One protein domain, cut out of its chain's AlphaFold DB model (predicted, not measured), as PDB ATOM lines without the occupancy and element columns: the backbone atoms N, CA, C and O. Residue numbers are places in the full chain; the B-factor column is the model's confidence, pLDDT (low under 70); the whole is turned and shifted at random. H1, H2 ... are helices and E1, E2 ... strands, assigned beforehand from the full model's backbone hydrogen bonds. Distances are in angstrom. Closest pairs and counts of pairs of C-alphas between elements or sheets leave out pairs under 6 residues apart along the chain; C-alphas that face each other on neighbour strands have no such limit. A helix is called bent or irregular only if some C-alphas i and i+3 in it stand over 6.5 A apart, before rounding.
ATOM      1  N   ALA A 101      -8.227  15.191   0.153       91.50
ATOM      2  CA  ALA A 101      -9.687  15.158   0.104       91.50
ATOM      3  C   ALA A 101     -10.241  14.991  -1.324       91.50
ATOM      4  O   ALA A 101     -11.318  14.435  -1.505       91.50
ATOM      5  N   LEU A 102      -9.501  15.450  -2.337       91.62
ATOM      6  CA  LEU A 102      -9.847  15.279  -3.751       91.62
ATOM      7  C   LEU A 102      -9.307  13.970  -4.357       91.62
ATOM      8  O   LEU A 102      -9.505  13.728  -5.548       91.62
ATOM      9  N   GLY A 103      -8.594  13.144  -3.580       92.00
ATOM     10  CA  GLY A 103      -7.957  11.920  -4.076       92.00
ATOM     11  C   GLY A 103      -6.811  12.180  -5.059       92.00
ATOM     12  O   GLY A 103      -6.497  11.328  -5.887       92.00
ATOM     13  N   TYR A 104      -6.206  13.368  -5.016       93.06
ATOM     14  CA  TYR A 104      -5.065  13.714  -5.861       93.06
ATOM     15  C   TYR A 104      -3.794  13.119  -5.259       93.06
ATOM     16  O   TYR A 104      -3.651  13.033  -4.038       93.06
ATOM     17  N   SER A 105      -2.845  12.734  -6.107       91.81
ATOM     18  CA  SER A 105      -1.600  12.113  -5.652       91.81
ATOM     19  C   SER A 105      -0.374  12.769  -6.272       91.81
ATOM     20  O   SER A 105      -0.383  13.202  -7.424       91.81
ATOM     21  N   SER A 106       0.708  12.846  -5.501       88.75
ATOM     22  CA  SER A 106       2.029  13.136  -6.056       88.75
ATOM     23  C   SER A 106       2.509  11.924  -6.850       88.75
ATOM     24  O   SER A 106       2.501  10.810  -6.327       88.75
ATOM     25  N   SER A 107       2.967  12.136  -8.079       87.19
ATOM     26  CA  SER A 107       3.509  11.079  -8.932       87.19
ATOM     27  C   SER A 107       4.738  11.596  -9.674       87.19
ATOM     28  O   SER A 107       4.713  12.749 -10.116       87.19
ATOM     29  N   PRO A 108       5.771  10.760  -9.898       87.69
ATOM     30  CA  PRO A 108       6.890  11.102 -10.776       87.69
ATOM     31  C   PRO A 108       6.438  11.599 -12.157       87.69
ATOM     32  O   PRO A 108       7.088  12.460 -12.744       87.69
ATOM     33  N   ALA A 109       5.285  11.126 -12.643       86.12
ATOM     34  CA  ALA A 109       4.704  11.577 -13.903       86.12
ATOM     35  C   ALA A 109       4.369  13.078 -13.913       86.12
ATOM     36  O   ALA A 109       4.460  13.698 -14.963       86.12
ATOM     37  N   ALA A 110       4.030  13.685 -12.771       90.38
ATOM     38  CA  ALA A 110       3.708  15.110 -12.673       90.38
ATOM     39  C   ALA A 110       4.916  15.980 -12.284       90.38
ATOM     40  O   ALA A 110       4.880  17.197 -12.451       90.38
ATOM     41  N   GLU A 111       6.002  15.385 -11.787       90.62
ATOM     42  CA  GLU A 111       7.164  16.111 -11.255       90.62
ATOM     43  C   GLU A 111       7.834  17.027 -12.285       90.62
ATOM     44  O   GLU A 111       8.262  18.131 -11.941       90.62
ATOM     45  N   HIS A 112       7.849  16.630 -13.560       90.00
ATOM     46  CA  HIS A 112       8.386  17.461 -14.640       90.00
ATOM     47  C   HIS A 112       7.665  18.814 -14.756       90.00
ATOM     48  O   HIS A 112       8.274  19.792 -15.183       90.00
ATOM     49  N   LEU A 113       6.406  18.925 -14.305       91.25
ATOM     50  CA  LEU A 113       5.657  20.182 -14.344       91.25
ATOM     51  C   LEU A 113       6.263  21.276 -13.456       91.25
ATOM     52  O   LEU A 113       6.011  22.459 -13.700       91.25
ATOM     53  N   LYS A 114       7.101  20.920 -12.471       90.81
ATOM     54  CA  LYS A 114       7.809  21.895 -11.621       90.81
ATOM     55  C   LYS A 114       8.654  22.867 -12.437       90.81
ATOM     56  O   LYS A 114       8.756  24.031 -12.066       90.81
ATOM     57  N   GLN A 115       9.190  22.438 -13.583       89.75
ATOM     58  CA  GLN A 115       9.973  23.315 -14.463       89.75
ATOM     59  C   GLN A 115       9.159  24.510 -14.992       89.75
ATOM     60  O   GLN A 115       9.722  25.540 -15.360       89.75
ATOM     61  N   HIS A 116       7.827  24.395 -15.012       87.44
ATOM     62  CA  HIS A 116       6.929  25.442 -15.488       87.44
ATOM     63  C   HIS A 116       6.492  26.413 -14.376       87.44
ATOM     64  O   HIS A 116       6.081  27.537 -14.686       87.44
ATOM     65  N   ASP A 117       6.628  26.045 -13.093       86.31
ATOM     66  CA  ASP A 117       6.332  26.915 -11.946       86.31
ATOM     67  C   ASP A 117       7.573  27.241 -11.100       86.31
ATOM     68  O   ASP A 117       7.890  26.574 -10.122       86.31
ATOM     69  N   THR A 118       8.229  28.367 -11.397       77.81
ATOM     70  CA  THR A 118       9.346  28.854 -10.563       77.81
ATOM     71  C   THR A 118       8.894  29.592  -9.299       77.81
ATOM     72  O   THR A 118       9.715  30.253  -8.666       77.81
ATOM     73  N   THR A 119       7.596  29.619  -8.982       78.62
ATOM     74  CA  THR A 119       7.088  30.348  -7.808       78.62
ATOM     75  C   THR A 119       6.917  29.476  -6.572       78.62
ATOM     76  O   THR A 119       6.694  30.031  -5.499       78.62
ATOM     77  N   GLU A 120       7.010  28.148  -6.714       80.69
ATOM     78  CA  GLU A 120       6.691  27.164  -5.665       80.69
ATOM     79  C   GLU A 120       5.279  27.335  -5.076       80.69
ATOM     80  O   GLU A 120       4.995  26.905  -3.955       80.69
ATOM     81  N   LEU A 121       4.385  28.014  -5.800       86.81
ATOM     82  CA  LEU A 121       3.006  28.228  -5.366       86.81
ATOM     83  C   LEU A 121       2.119  27.048  -5.747       86.81
ATOM     84  O   LEU A 121       1.054  26.878  -5.147       86.81
ATOM     85  N   LEU A 122       2.527  26.288  -6.763       94.62
ATOM     86  CA  LEU A 122       1.788  25.168  -7.305       94.62
ATOM     87  C   LEU A 122       2.526  23.860  -7.015       94.62
ATOM     88  O   LEU A 122       3.747  23.763  -7.114       94.62
ATOM     89  N   VAL A 123       1.758  22.837  -6.666       94.12
ATOM     90  CA  VAL A 123       2.241  21.482  -6.417       94.12
ATOM     91  C   VAL A 123       1.819  20.603  -7.592       94.12
ATOM     92  O   VAL A 123       0.634  20.603  -7.938       94.12
ATOM     93  N   PRO A 124       2.746  19.865  -8.220       95.12
ATOM     94  CA  PRO A 124       2.389  18.911  -9.258       95.12
ATOM     95  C   PRO A 124       1.652  17.711  -8.663       95.12
ATOM     96  O   PRO A 124       2.074  17.148  -7.652       95.12
ATOM     97  N   VAL A 125       0.566  17.301  -9.309       94.81
ATOM     98  CA  VAL A 125      -0.215  16.122  -8.926       94.81
ATOM     99  C   VAL A 125      -0.749  15.395 -10.157       94.81
ATOM    100  O   VAL A 125      -0.819  15.946 -11.257       94.81
ATOM    101  N   VAL A 126      -1.194  14.166  -9.929       93.12
ATOM    102  CA  VAL A 126      -2.094  13.423 -10.806       93.12
ATOM    103  C   VAL A 126      -3.490  13.467 -10.196       93.12
ATOM    104  O   VAL A 126      -3.674  13.218  -9.000       93.12
ATOM    105  N   THR A 127      -4.469  13.810 -11.024       91.25
ATOM    106  CA  THR A 127      -5.888  13.799 -10.674       91.25
ATOM    107  C   THR A 127      -6.521  12.461 -11.083       91.25
ATOM    108  O   THR A 127      -6.128  11.902 -12.104       91.25
ATOM    109  N   PRO A 128      -7.501  11.935 -10.324       84.69
ATOM    110  CA  PRO A 128      -8.142  10.649 -10.615       84.69
ATOM    111  C   PRO A 128      -9.033  10.686 -11.868       84.69
ATOM    112  O   PRO A 128      -9.344   9.647 -12.445       84.69
ATOM    113  N   HIS A 129      -9.450  11.876 -12.306       68.88
ATOM    114  CA  HIS A 129     -10.279  12.051 -13.495       68.88
ATOM    115  C   HIS A 129      -9.390  12.260 -14.726       68.88
ATOM    116  O   HIS A 129      -9.140  13.391 -15.141       68.88
ATOM    117  N   HIS A 130      -8.931  11.156 -15.321       59.00
ATOM    118  CA  HIS A 130      -8.127  11.139 -16.553       59.00
ATOM    119  C   HIS A 130      -8.899  11.568 -17.817       59.00
ATOM    120  O   HIS A 130      -8.334  11.595 -18.904       59.00
ATOM    121  N   GLU A 131     -10.189  11.889 -17.692       54.59
ATOM    122  CA  GLU A 131     -11.096  12.096 -18.827       54.59
ATOM    123  C   GLU A 131     -10.814  13.374 -19.631       54.59
ATOM    124  O   GLU A 131     -11.306  13.517 -20.747       54.59
ATOM    125  N   TYR A 132      -9.997  14.299 -19.111       55.16
ATOM    126  CA  TYR A 132      -9.678  15.547 -19.803       55.16
ATOM    127  C   TYR A 132      -8.217  15.950 -19.548       55.16
ATOM    128  O   TYR A 132      -7.847  16.179 -18.399       55.16
ATOM    129  N   MET A 133      -7.437  16.110 -20.626       62.03
ATOM    130  CA  MET A 133      -5.981  16.369 -20.690       62.03
ATOM    131  C   MET A 133      -5.064  15.217 -20.246       62.03
ATOM    132  O   MET A 133      -5.295  14.583 -19.217       62.03
ATOM    133  N   ASP A 134      -4.021  14.987 -21.053       59.91
ATOM    134  CA  ASP A 134      -3.047  13.888 -21.007       59.91
ATOM    135  C   ASP A 134      -2.768  13.351 -19.596       59.91
ATOM    136  O   ASP A 134      -2.025  13.925 -18.798       59.91
ATOM    137  N   GLY A 135      -3.388  12.214 -19.275       68.56
ATOM    138  CA  GLY A 135      -3.086  11.457 -18.062       68.56
ATOM    139  C   GLY A 135      -3.519  12.111 -16.747       68.56
ATOM    140  O   GLY A 135      -3.138  11.615 -15.689       68.56
ATOM    141  N   GLY A 136      -4.341  13.167 -16.766       85.94
ATOM    142  CA  GLY A 136      -4.856  13.809 -15.550       85.94
ATOM    143  C   GLY A 136      -3.814  14.642 -14.795       85.94
ATOM    144  O   GLY A 136      -3.975  14.873 -13.593       85.94
ATOM    145  N   LEU A 137      -2.749  15.081 -15.471       92.75
ATOM    146  CA  LEU A 137      -1.672  15.883 -14.893       92.75
ATOM    147  C   LEU A 137      -2.138  17.299 -14.525       92.75
ATOM    148  O   LEU A 137      -2.836  17.965 -15.297       92.75
ATOM    149  N   ALA A 138      -1.726  17.789 -13.352       94.25
ATOM    150  CA  ALA A 138      -2.097  19.121 -12.894       94.25
ATOM    151  C   ALA A 138      -1.033  19.811 -12.029       94.25
ATOM    152  O   ALA A 138      -0.319  19.180 -11.254       94.25
ATOM    153  N   LEU A 139      -1.004  21.143 -12.100       95.69
ATOM    154  CA  LEU A 139      -0.381  22.031 -11.123       95.69
ATOM    155  C   LEU A 139      -1.463  22.615 -10.209       95.69
ATOM    156  O   LEU A 139      -2.361  23.325 -10.669       95.69
ATOM    157  N   VAL A 140      -1.375  22.340  -8.908       95.94
ATOM    158  CA  VAL A 140      -2.410  22.695  -7.930       95.94
ATOM    159  C   VAL A 140      -1.912  23.751  -6.959       95.94
ATOM    160  O   VAL A 140      -0.916  23.551  -6.273       95.94
ATOM    161  N   GLY A 141      -2.630  24.864  -6.854       95.88
ATOM    162  CA  GLY A 141      -2.326  25.939  -5.911       95.88
ATOM    163  C   GLY A 141      -3.507  26.261  -5.015       95.88
ATOM    164  O   GLY A 141      -4.658  26.069  -5.390       95.88
ATOM    165  N   GLY A 142      -3.245  26.817  -3.840       94.62
ATOM    166  CA  GLY A 142      -4.301  27.225  -2.922       94.62
ATOM    167  C   GLY A 142      -3.772  28.094  -1.795       94.62
ATOM    168  O   GLY A 142      -2.595  28.049  -1.451       94.62
ATOM    169  N   SER A 143      -4.644  28.922  -1.228       94.50
ATOM    170  CA  SER A 143      -4.313  29.736  -0.057       94.50
ATOM    171  C   SER A 143      -5.562  29.995   0.766       94.50
ATOM    172  O   SER A 143      -6.644  30.217   0.229       94.50
ATOM    173  N   MET A 144      -5.403  30.049   2.077       93.38
ATOM    174  CA  MET A 144      -6.419  30.531   3.002       93.38
ATOM    175  C   MET A 144      -6.286  32.044   3.238       93.38
ATOM    176  O   MET A 144      -5.245  32.628   2.923       93.38
ATOM    177  N   PRO A 145      -7.337  32.700   3.771       90.81
ATOM    178  CA  PRO A 145      -8.684  32.157   4.011       90.81
ATOM    179  C   PRO A 145      -9.596  32.187   2.774       90.81
ATOM    180  O   PRO A 145     -10.647  31.561   2.783       90.81
ATOM    181  N   ASN A 146      -9.213  32.897   1.708       91.00
ATOM    182  CA  ASN A 146     -10.111  33.241   0.596       91.00
ATOM    183  C   ASN A 146      -9.659  32.727  -0.781       91.00
ATOM    184  O   ASN A 146     -10.212  33.159  -1.792       91.00
ATOM    185  N   GLY A 147      -8.644  31.868  -0.851       92.38
ATOM    186  CA  GLY A 147      -7.965  31.522  -2.099       92.38
ATOM    187  C   GLY A 147      -6.842  32.506  -2.435       92.38
ATOM    188  O   GLY A 147      -6.546  33.447  -1.693       92.38
ATOM    189  N   LEU A 148      -6.217  32.306  -3.597       94.00
ATOM    190  CA  LEU A 148      -5.162  33.190  -4.091       94.00
ATOM    191  C   LEU A 148      -5.668  34.628  -4.317       94.00
ATOM    192  O   LEU A 148      -6.841  34.881  -4.625       94.00
ATOM    193  N   SER A 149      -4.765  35.605  -4.175       93.50
ATOM    194  CA  SER A 149      -5.058  37.009  -4.495       93.50
ATOM    195  C   SER A 149      -5.405  37.172  -5.988       93.50
ATOM    196  O   SER A 149      -4.919  36.402  -6.813       93.50
ATOM    197  N   ASN A 150      -6.204  38.177  -6.374       92.81
ATOM    198  CA  ASN A 150      -6.467  38.446  -7.801       92.81
ATOM    199  C   ASN A 150      -5.166  38.702  -8.579       92.81
ATOM    200  O   ASN A 150      -5.008  38.229  -9.702       92.81
ATOM    201  N   THR A 151      -4.214  39.407  -7.966       94.75
ATOM    202  CA  THR A 151      -2.887  39.663  -8.538       94.75
ATOM    203  C   THR A 151      -2.112  38.365  -8.751       94.75
ATOM    204  O   THR A 151      -1.545  38.153  -9.823       94.75
ATOM    205  N   THR A 152      -2.135  37.462  -7.768       94.06
ATOM    206  CA  THR A 152      -1.493  36.144  -7.857       94.06
ATOM    207  C   THR A 152      -2.158  35.285  -8.930       94.06
ATOM    208  O   THR A 152      -1.456  34.734  -9.769       94.06
ATOM    209  N   MET A 153      -3.494  35.231  -8.976       94.50
ATOM    210  CA  MET A 153      -4.227  34.490 -10.010       94.50
ATOM    211  C   MET A 153      -3.893  34.999 -11.411       94.50
ATOM    212  O   MET A 153      -3.575  34.202 -12.281       94.50
ATOM    213  N   ARG A 154      -3.878  36.318 -11.639       95.00
ATOM    214  CA  ARG A 154      -3.478  36.888 -12.939       95.00
ATOM    215  C   ARG A 154      -2.047  36.520 -13.319       95.00
ATOM    216  O   ARG A 154      -1.779  36.272 -14.490       95.00
ATOM    217  N   ARG A 155      -1.132  36.476 -12.345       94.38
ATOM    218  CA  ARG A 155       0.255  36.053 -12.571       94.38
ATOM    219  C   ARG A 155       0.329  34.584 -12.983       94.38
ATOM    220  O   ARG A 155       1.000  34.297 -13.968       94.38
ATOM    221  N   VAL A 156      -0.384  33.701 -12.282       94.88
ATOM    222  CA  VAL A 156      -0.510  32.279 -12.643       94.88
ATOM    223  C   VAL A 156      -1.103  32.142 -14.045       94.88
ATOM    224  O   VAL A 156      -0.526  31.461 -14.885       94.88
ATOM    225  N   ILE A 157      -2.186  32.867 -14.335       94.75
ATOM    226  CA  ILE A 157      -2.864  32.832 -15.634       94.75
ATOM    227  C   ILE A 157      -1.904  33.197 -16.764       94.75
ATOM    228  O   ILE A 157      -1.723  32.438 -17.710       94.75
ATOM    229  N   ARG A 158      -1.246  34.354 -16.643       93.88
ATOM    230  CA  ARG A 158      -0.299  34.842 -17.649       93.88
ATOM    231  C   ARG A 158       0.872  33.883 -17.848       93.88
ATOM    232  O   ARG A 158       1.355  33.754 -18.964       93.88
ATOM    233  N   ARG A 159       1.339  33.250 -16.771       93.31
ATOM    234  CA  ARG A 159       2.493  32.350 -16.804       93.31
ATOM    235  C   ARG A 159       2.177  31.020 -17.481       93.31
ATOM    236  O   ARG A 159       2.979  30.553 -18.276       93.31
ATOM    237  N   HIS A 160       1.035  30.424 -17.156       94.62
ATOM    238  CA  HIS A 160       0.742  29.048 -17.545       94.62
ATOM    239  C   HIS A 160      -0.134  28.919 -18.791       94.62
ATOM    240  O   HIS A 160      -0.211  27.820 -19.312       94.62
ATOM    241  N   ASN A 161      -0.733  29.997 -19.315       93.00
ATOM    242  CA  ASN A 161      -1.647  29.909 -20.464       93.00
ATOM    243  C   ASN A 161      -1.072  29.114 -21.646       93.00
ATOM    244  O   ASN A 161      -1.689  28.157 -22.099       93.00
ATOM    245  N   SER A 162       0.124  29.473 -22.115       90.62
ATOM    246  CA  SER A 162       0.740  28.790 -23.257       90.62
ATOM    247  C   SER A 162       1.284  27.412 -22.883       90.62
ATOM    248  O   SER A 162       1.068  26.455 -23.616       90.62
ATOM    249  N   SER A 163       1.958  27.289 -21.735       93.31
ATOM    250  CA  SER A 163       2.570  26.021 -21.317       93.31
ATOM    251  C   SER A 163       1.541  24.944 -20.983       93.31
ATOM    252  O   SER A 163       1.753  23.798 -21.349       93.31
ATOM    253  N   ALA A 164       0.440  25.292 -20.316       92.44
ATOM    254  CA  ALA A 164      -0.619  24.351 -19.951       92.44
ATOM    255  C   ALA A 164      -1.312  23.777 -21.189       92.44
ATOM    256  O   ALA A 164      -1.514  22.571 -21.276       92.44
ATOM    257  N   LEU A 165      -1.603  24.632 -22.176       91.31
ATOM    258  CA  LEU A 165      -2.192  24.209 -23.446       91.31
ATOM    259  C   LEU A 165      -1.216  23.389 -24.296       91.31
ATOM    260  O   LEU A 165      -1.622  22.401 -24.893       91.31
ATOM    261  N   TYR A 166       0.059  23.784 -24.348       91.88
ATOM    262  CA  TYR A 166       1.066  23.098 -25.159       91.88
ATOM    263  C   TYR A 166       1.481  21.737 -24.578       91.88
ATOM    264  O   TYR A 166       1.671  20.789 -25.330       91.88
ATOM    265  N   HIS A 167       1.614  21.635 -23.253       90.50
ATOM    266  CA  HIS A 167       2.038  20.408 -22.565       90.50
ATOM    267  C   HIS A 167       0.873  19.586 -21.989       90.50
ATOM    268  O   HIS A 167       1.121  18.620 -21.278       90.50
ATOM    269  N   GLY A 168      -0.377  19.982 -22.244       90.62
ATOM    270  CA  GLY A 168      -1.552  19.187 -21.883       90.62
ATOM    271  C   GLY A 168      -1.736  18.955 -20.380       90.62
ATOM    272  O   GLY A 168      -2.014  17.831 -19.974       90.62
ATOM    273  N   TYR A 169      -1.602  19.987 -19.541       92.50
ATOM    274  CA  TYR A 169      -1.850  19.870 -18.096       92.50
ATOM    275  C   TYR A 169      -2.843  20.910 -17.577       92.50
ATOM    276  O   TYR A 169      -2.949  22.025 -18.091       92.50
ATOM    277  N   TRP A 170      -3.526  20.577 -16.482       94.19
ATOM    278  CA  TRP A 170      -4.416  21.509 -15.794       94.19
ATOM    279  C   TRP A 170      -3.667  22.421 -14.832       94.19
ATOM    280  O   TRP A 170      -2.785  21.994 -14.093       94.19
ATOM    281  N   VAL A 171      -4.115  23.666 -14.722       95.06
ATOM    282  CA  VAL A 171      -3.871  24.465 -13.520       95.06
ATOM    283  C   VAL A 171      -5.136  24.455 -12.676       95.06
ATOM    284  O   VAL A 171      -6.198  24.875 -13.131       95.06
ATOM    285  N   ILE A 172      -5.037  23.975 -11.440       95.56
ATOM    286  CA  ILE A 172      -6.169  23.864 -10.517       95.56
ATOM    287  C   ILE A 172      -5.925  24.790  -9.332       95.56
ATOM    288  O   ILE A 172      -4.980  24.615  -8.567       95.56
ATOM    289  N   LEU A 173      -6.789  25.786  -9.158       96.31
ATOM    290  CA  LEU A 173      -6.723  26.690  -8.015       96.31
ATOM    291  C   LEU A 173      -7.811  26.342  -7.005       96.31
ATOM    292  O   LEU A 173      -9.005  26.442  -7.275       96.31
ATOM    293  N   LEU A 174      -7.382  25.958  -5.814       95.75
ATOM    294  CA  LEU A 174      -8.237  25.594  -4.702       95.75
ATOM    295  C   LEU A 174      -8.556  26.832  -3.867       95.75
ATOM    296  O   LEU A 174      -7.674  27.621  -3.509       95.75
ATOM    297  N   THR A 175      -9.828  26.992  -3.523       95.19
ATOM    298  CA  THR A 175     -10.317  28.140  -2.757       95.19
ATOM    299  C   THR A 175     -11.339  27.711  -1.705       95.19
ATOM    300  O   THR A 175     -12.228  26.929  -2.011       95.19
ATOM    301  N   PRO A 176     -11.310  28.272  -0.486       92.19
ATOM    302  CA  PRO A 176     -12.400  28.091   0.475       92.19
ATOM    303  C   PRO A 176     -13.663  28.897   0.120       92.19
ATOM    304  O   PRO A 176     -14.704  28.741   0.758       92.19
ATOM    305  N   ASN A 177     -13.579  29.823  -0.840       92.44
ATOM    306  CA  ASN A 177     -14.667  30.712  -1.242       92.44
ATOM    307  C   ASN A 177     -15.139  30.379  -2.663       92.44
ATOM    308  O   ASN A 177     -14.387  30.578  -3.620       92.44
ATOM    309  N   SER A 178     -16.397  29.951  -2.793       90.06
ATOM    310  CA  SER A 178     -17.001  29.494  -4.052       90.06
ATOM    311  C   SER A 178     -17.064  30.563  -5.141       90.06
ATOM    312  O   SER A 178     -17.004  30.237  -6.323       90.06
ATOM    313  N   ARG A 179     -17.131  31.846  -4.768       91.69
ATOM    314  CA  ARG A 179     -17.196  32.967  -5.720       91.69
ATOM    315  C   ARG A 179     -15.818  33.405  -6.211       91.69
ATOM    316  O   ARG A 179     -15.720  34.126  -7.207       91.69
ATOM    317  N   ARG A 180     -14.742  33.026  -5.515       92.69
ATOM    318  CA  ARG A 180     -13.392  33.495  -5.838       92.69
ATOM    319  C   ARG A 180     -12.953  32.945  -7.188       92.69
ATOM    320  O   ARG A 180     -12.998  31.749  -7.418       92.69
ATOM    321  N   GLY A 181     -12.499  33.833  -8.069       89.50
ATOM    322  CA  GLY A 181     -11.851  33.446  -9.322       89.50
ATOM    323  C   GLY A 181     -12.775  32.857 -10.395       89.50
ATOM    324  O   GLY A 181     -12.303  32.663 -11.508       89.50
ATOM    325  N   GLN A 182     -14.071  32.648 -10.142       92.25
ATOM    326  CA  GLN A 182     -14.976  31.979 -11.095       92.25
ATOM    327  C   GLN A 182     -15.002  32.623 -12.488       92.25
ATOM    328  O   GLN A 182     -14.985  31.930 -13.499       92.25
ATOM    329  N   ARG A 183     -14.920  33.958 -12.565       92.94
ATOM    330  CA  ARG A 183     -14.787  34.666 -13.853       92.94
ATOM    331  C   ARG A 183     -13.517  34.278 -14.621       92.94
ATOM    332  O   ARG A 183     -13.536  34.226 -15.846       92.94
ATOM    333  N   HIS A 184     -12.409  34.032 -13.920       93.69
ATOM    334  CA  HIS A 184     -11.173  33.546 -14.534       93.69
ATOM    335  C   HIS A 184     -11.299  32.087 -14.970       93.69
ATOM    336  O   HIS A 184     -10.888  31.779 -16.084       93.69
ATOM    337  N   ALA A 185     -11.903  31.227 -14.142       91.44
ATOM    338  CA  ALA A 185     -12.182  29.835 -14.501       91.44
ATOM    339  C   ALA A 185     -12.993  29.749 -15.801       91.44
ATOM    340  O   ALA A 185     -12.592  29.058 -16.724       91.44
ATOM    341  N   GLN A 186     -14.072  30.528 -15.922       93.75
ATOM    342  CA  GLN A 186     -14.903  30.573 -17.130       93.75
ATOM    343  C   GLN A 186     -14.127  31.056 -18.361       93.75
ATOM    344  O   GLN A 186     -14.223  30.465 -19.431       93.75
ATOM    345  N   ARG A 187     -13.328  32.121 -18.214       95.94
ATOM    346  CA  ARG A 187     -12.551  32.690 -19.327       95.94
ATOM    347  C   ARG A 187     -11.429  31.768 -19.816       95.94
ATOM    348  O   ARG A 187     -11.075  31.826 -20.986       95.94
ATOM    349  N   HIS A 188     -10.853  30.967 -18.926       95.06
ATOM    350  CA  HIS A 188      -9.702  30.106 -19.207       95.06
ATOM    351  C   HIS A 188     -10.044  28.620 -19.022       95.06
ATOM    352  O   HIS A 188      -9.163  27.818 -18.720       95.06
ATOM    353  N   ALA A 189     -11.314  28.251 -19.223       92.12
ATOM    354  CA  ALA A 189     -11.853  26.918 -18.925       92.12
ATOM    355  C   ALA A 189     -11.154  25.784 -19.687       92.12
ATOM    356  O   ALA A 189     -11.202  24.637 -19.258       92.12
ATOM    357  N   ALA A 190     -10.478  26.120 -20.790       91.19
ATOM    358  CA  ALA A 190      -9.696  25.177 -21.568       91.19
ATOM    359  C   ALA A 190      -8.550  24.538 -20.772       91.19
ATOM    360  O   ALA A 190      -8.170  23.443 -21.130       91.19
ATOM    361  N   TRP A 191      -8.000  25.179 -19.733       93.31
ATOM    362  CA  TRP A 191      -6.834  24.660 -18.990       93.31
ATOM    363  C   TRP A 191      -6.792  25.064 -17.505       93.31
ATOM    364  O   TRP A 191      -5.973  24.554 -16.738       93.31
ATOM    365  N   LEU A 192      -7.658  25.985 -17.070       95.00
ATOM    366  CA  LEU A 192      -7.748  26.454 -15.691       95.00
ATOM    367  C   LEU A 192      -9.037  25.950 -15.039       95.00
ATOM    368  O   LEU A 192     -10.136  26.237 -15.511       95.00
ATOM    369  N   LYS A 193      -8.906  25.306 -13.880       94.12
ATOM    370  CA  LYS A 193     -10.022  24.969 -12.988       94.12
ATOM    371  C   LYS A 193      -9.901  25.736 -11.681       94.12
ATOM    372  O   LYS A 193      -8.805  25.964 -11.172       94.12
ATOM    373  N   ILE A 194     -11.043  26.109 -11.113       94.56
ATOM    374  CA  ILE A 194     -11.115  26.652  -9.758       94.56
ATOM    375  C   ILE A 194     -12.122  25.835  -8.971       94.56
ATOM    376  O   ILE A 194     -13.294  25.777  -9.337       94.56
ATOM    377  N   ILE A 195     -11.654  25.212  -7.895       93.94
ATOM    378  CA  ILE A 195     -12.452  24.281  -7.101       93.94
ATOM    379  C   ILE A 195     -12.632  24.868  -5.708       93.94
ATOM    380  O   ILE A 195     -11.667  25.262  -5.045       93.94
ATOM    381  N   CYS A 196     -13.889  24.939  -5.272       93.56
ATOM    382  CA  CYS A 196     -14.203  25.292  -3.901       93.56
ATOM    383  C   CYS A 196     -14.005  24.064  -3.014       93.56
ATOM    384  O   CYS A 196     -14.707  23.077  -3.205       93.56
ATOM    385  N   VAL A 197     -13.078  24.120  -2.059       91.88
ATOM    386  CA  VAL A 197     -12.802  22.992  -1.158       91.88
ATOM    387  C   VAL A 197     -12.635  23.493   0.268       91.88
ATOM    388  O   VAL A 197     -11.913  24.456   0.536       91.88
TER     389      VAL A 197
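AT A GLANCE: This is residues 101 to 197 of the 204 residues of an uncharacterized protein of Deinococcus metalli (UniProt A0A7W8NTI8). A strongly twisted sheet of four strands makes a wall, with the long kinked helix H2 running along one face over E3, the short helix H3 packed on that face near the edge strand E4, and H1 packed on the other edge strand, E1. With its three helices on one face of the sheet, the domain has two layers. The printed part has 97 residues with three named helices and four named strands, in the order H1 E1 E2 H2 E3 H3 E4. The sheet's order is E1, E2, E3, E4, mixed, and the class is mixed, helices and strands. The whole is compact and rounded, with a radius of gyration of the C-alphas of 12.2 A and spans of 31 by 28 by 24 A.

IN THESE COORDINATES: In the sheet, E1 is residues 122 to 126, E2 residues 137 to 142, 16.7 A long, E3 residues 170 to 175, 15.8 A, and E4 residues 192 to 196, ending at C-alpha 196 (-14.203, 25.292, -3.901). H2, residues 150 to 167, spans 24.8 A from C-alpha 150 (-6.467, 38.446, -7.801). H1, residues 108 to 116, spans 15.1 A from C-alpha 108 (6.890, 11.102, -10.776). H3, residues 182 to 187, spans 8.6 A.

HOW THE PARTS SIT: E2 and E3 are parallel, 25 degrees between directions, with N 139 and O 170 2.8 A apart, within hydrogen-bond range. E3 and E4 are parallel at 26 degrees, with N 193 and O 171 at 2.8 A. E1 and E2 form an antiparallel hairpin at 141 degrees, with N 123 and O 140 at 2.8 A. H2 is on the sheet at a height of 8.3 A, over E3 and along the strands, at 4 degrees on the local plane; the closest C-alphas of H2 and E3 are those of Ala 164 and Trp 170, 6.3 A. H2 is irregular, C-alphas 159 and 162 being 7.6 A apart, and has a kink of 46 degrees near residue 160. H3, on the same face as H2, has a height of 6.0 A and lies over none of the strands, but only just: 2 of its 6 C-alphas fall on E4. The closest C-alphas of H3 and E4 are those of Ala 185 and Lys 193, 5.5 A. H1 lies over E1 at a height of 7.5 A, only just along the strands at 29 degrees on the local plane; Ala 110 and Pro 124 have their closest C-alphas, 5.3 A apart. H1 is irregular, but only just: C-alphas 109 and 112 are 7.0 A apart. H1 and H2 are close but not clearly touching, with the C-alphas of His 116 and Ser 163 closest at 7.3 A. E2, H2, E3 and E3, H3, E4 are strand-helix-strand units, each two parallel neighbour strands with a helix between, and both crossovers are right-handed. H3 has its O i to N i+4 pairs within hydrogen-bond range throughout; H2 has 11 of 14, and H1 0 of 5, beside 5 of 6 O i to N i+3 pairs.

THE WHOLE: The C-alphas farthest apart, of Pro 108 and Arg 179, are 32.9 A apart. The printed part has no cut, and no link is long. Its mean pLDDT is 89.8; residues 129 to 135, in the link from E1 to E2, are under 70.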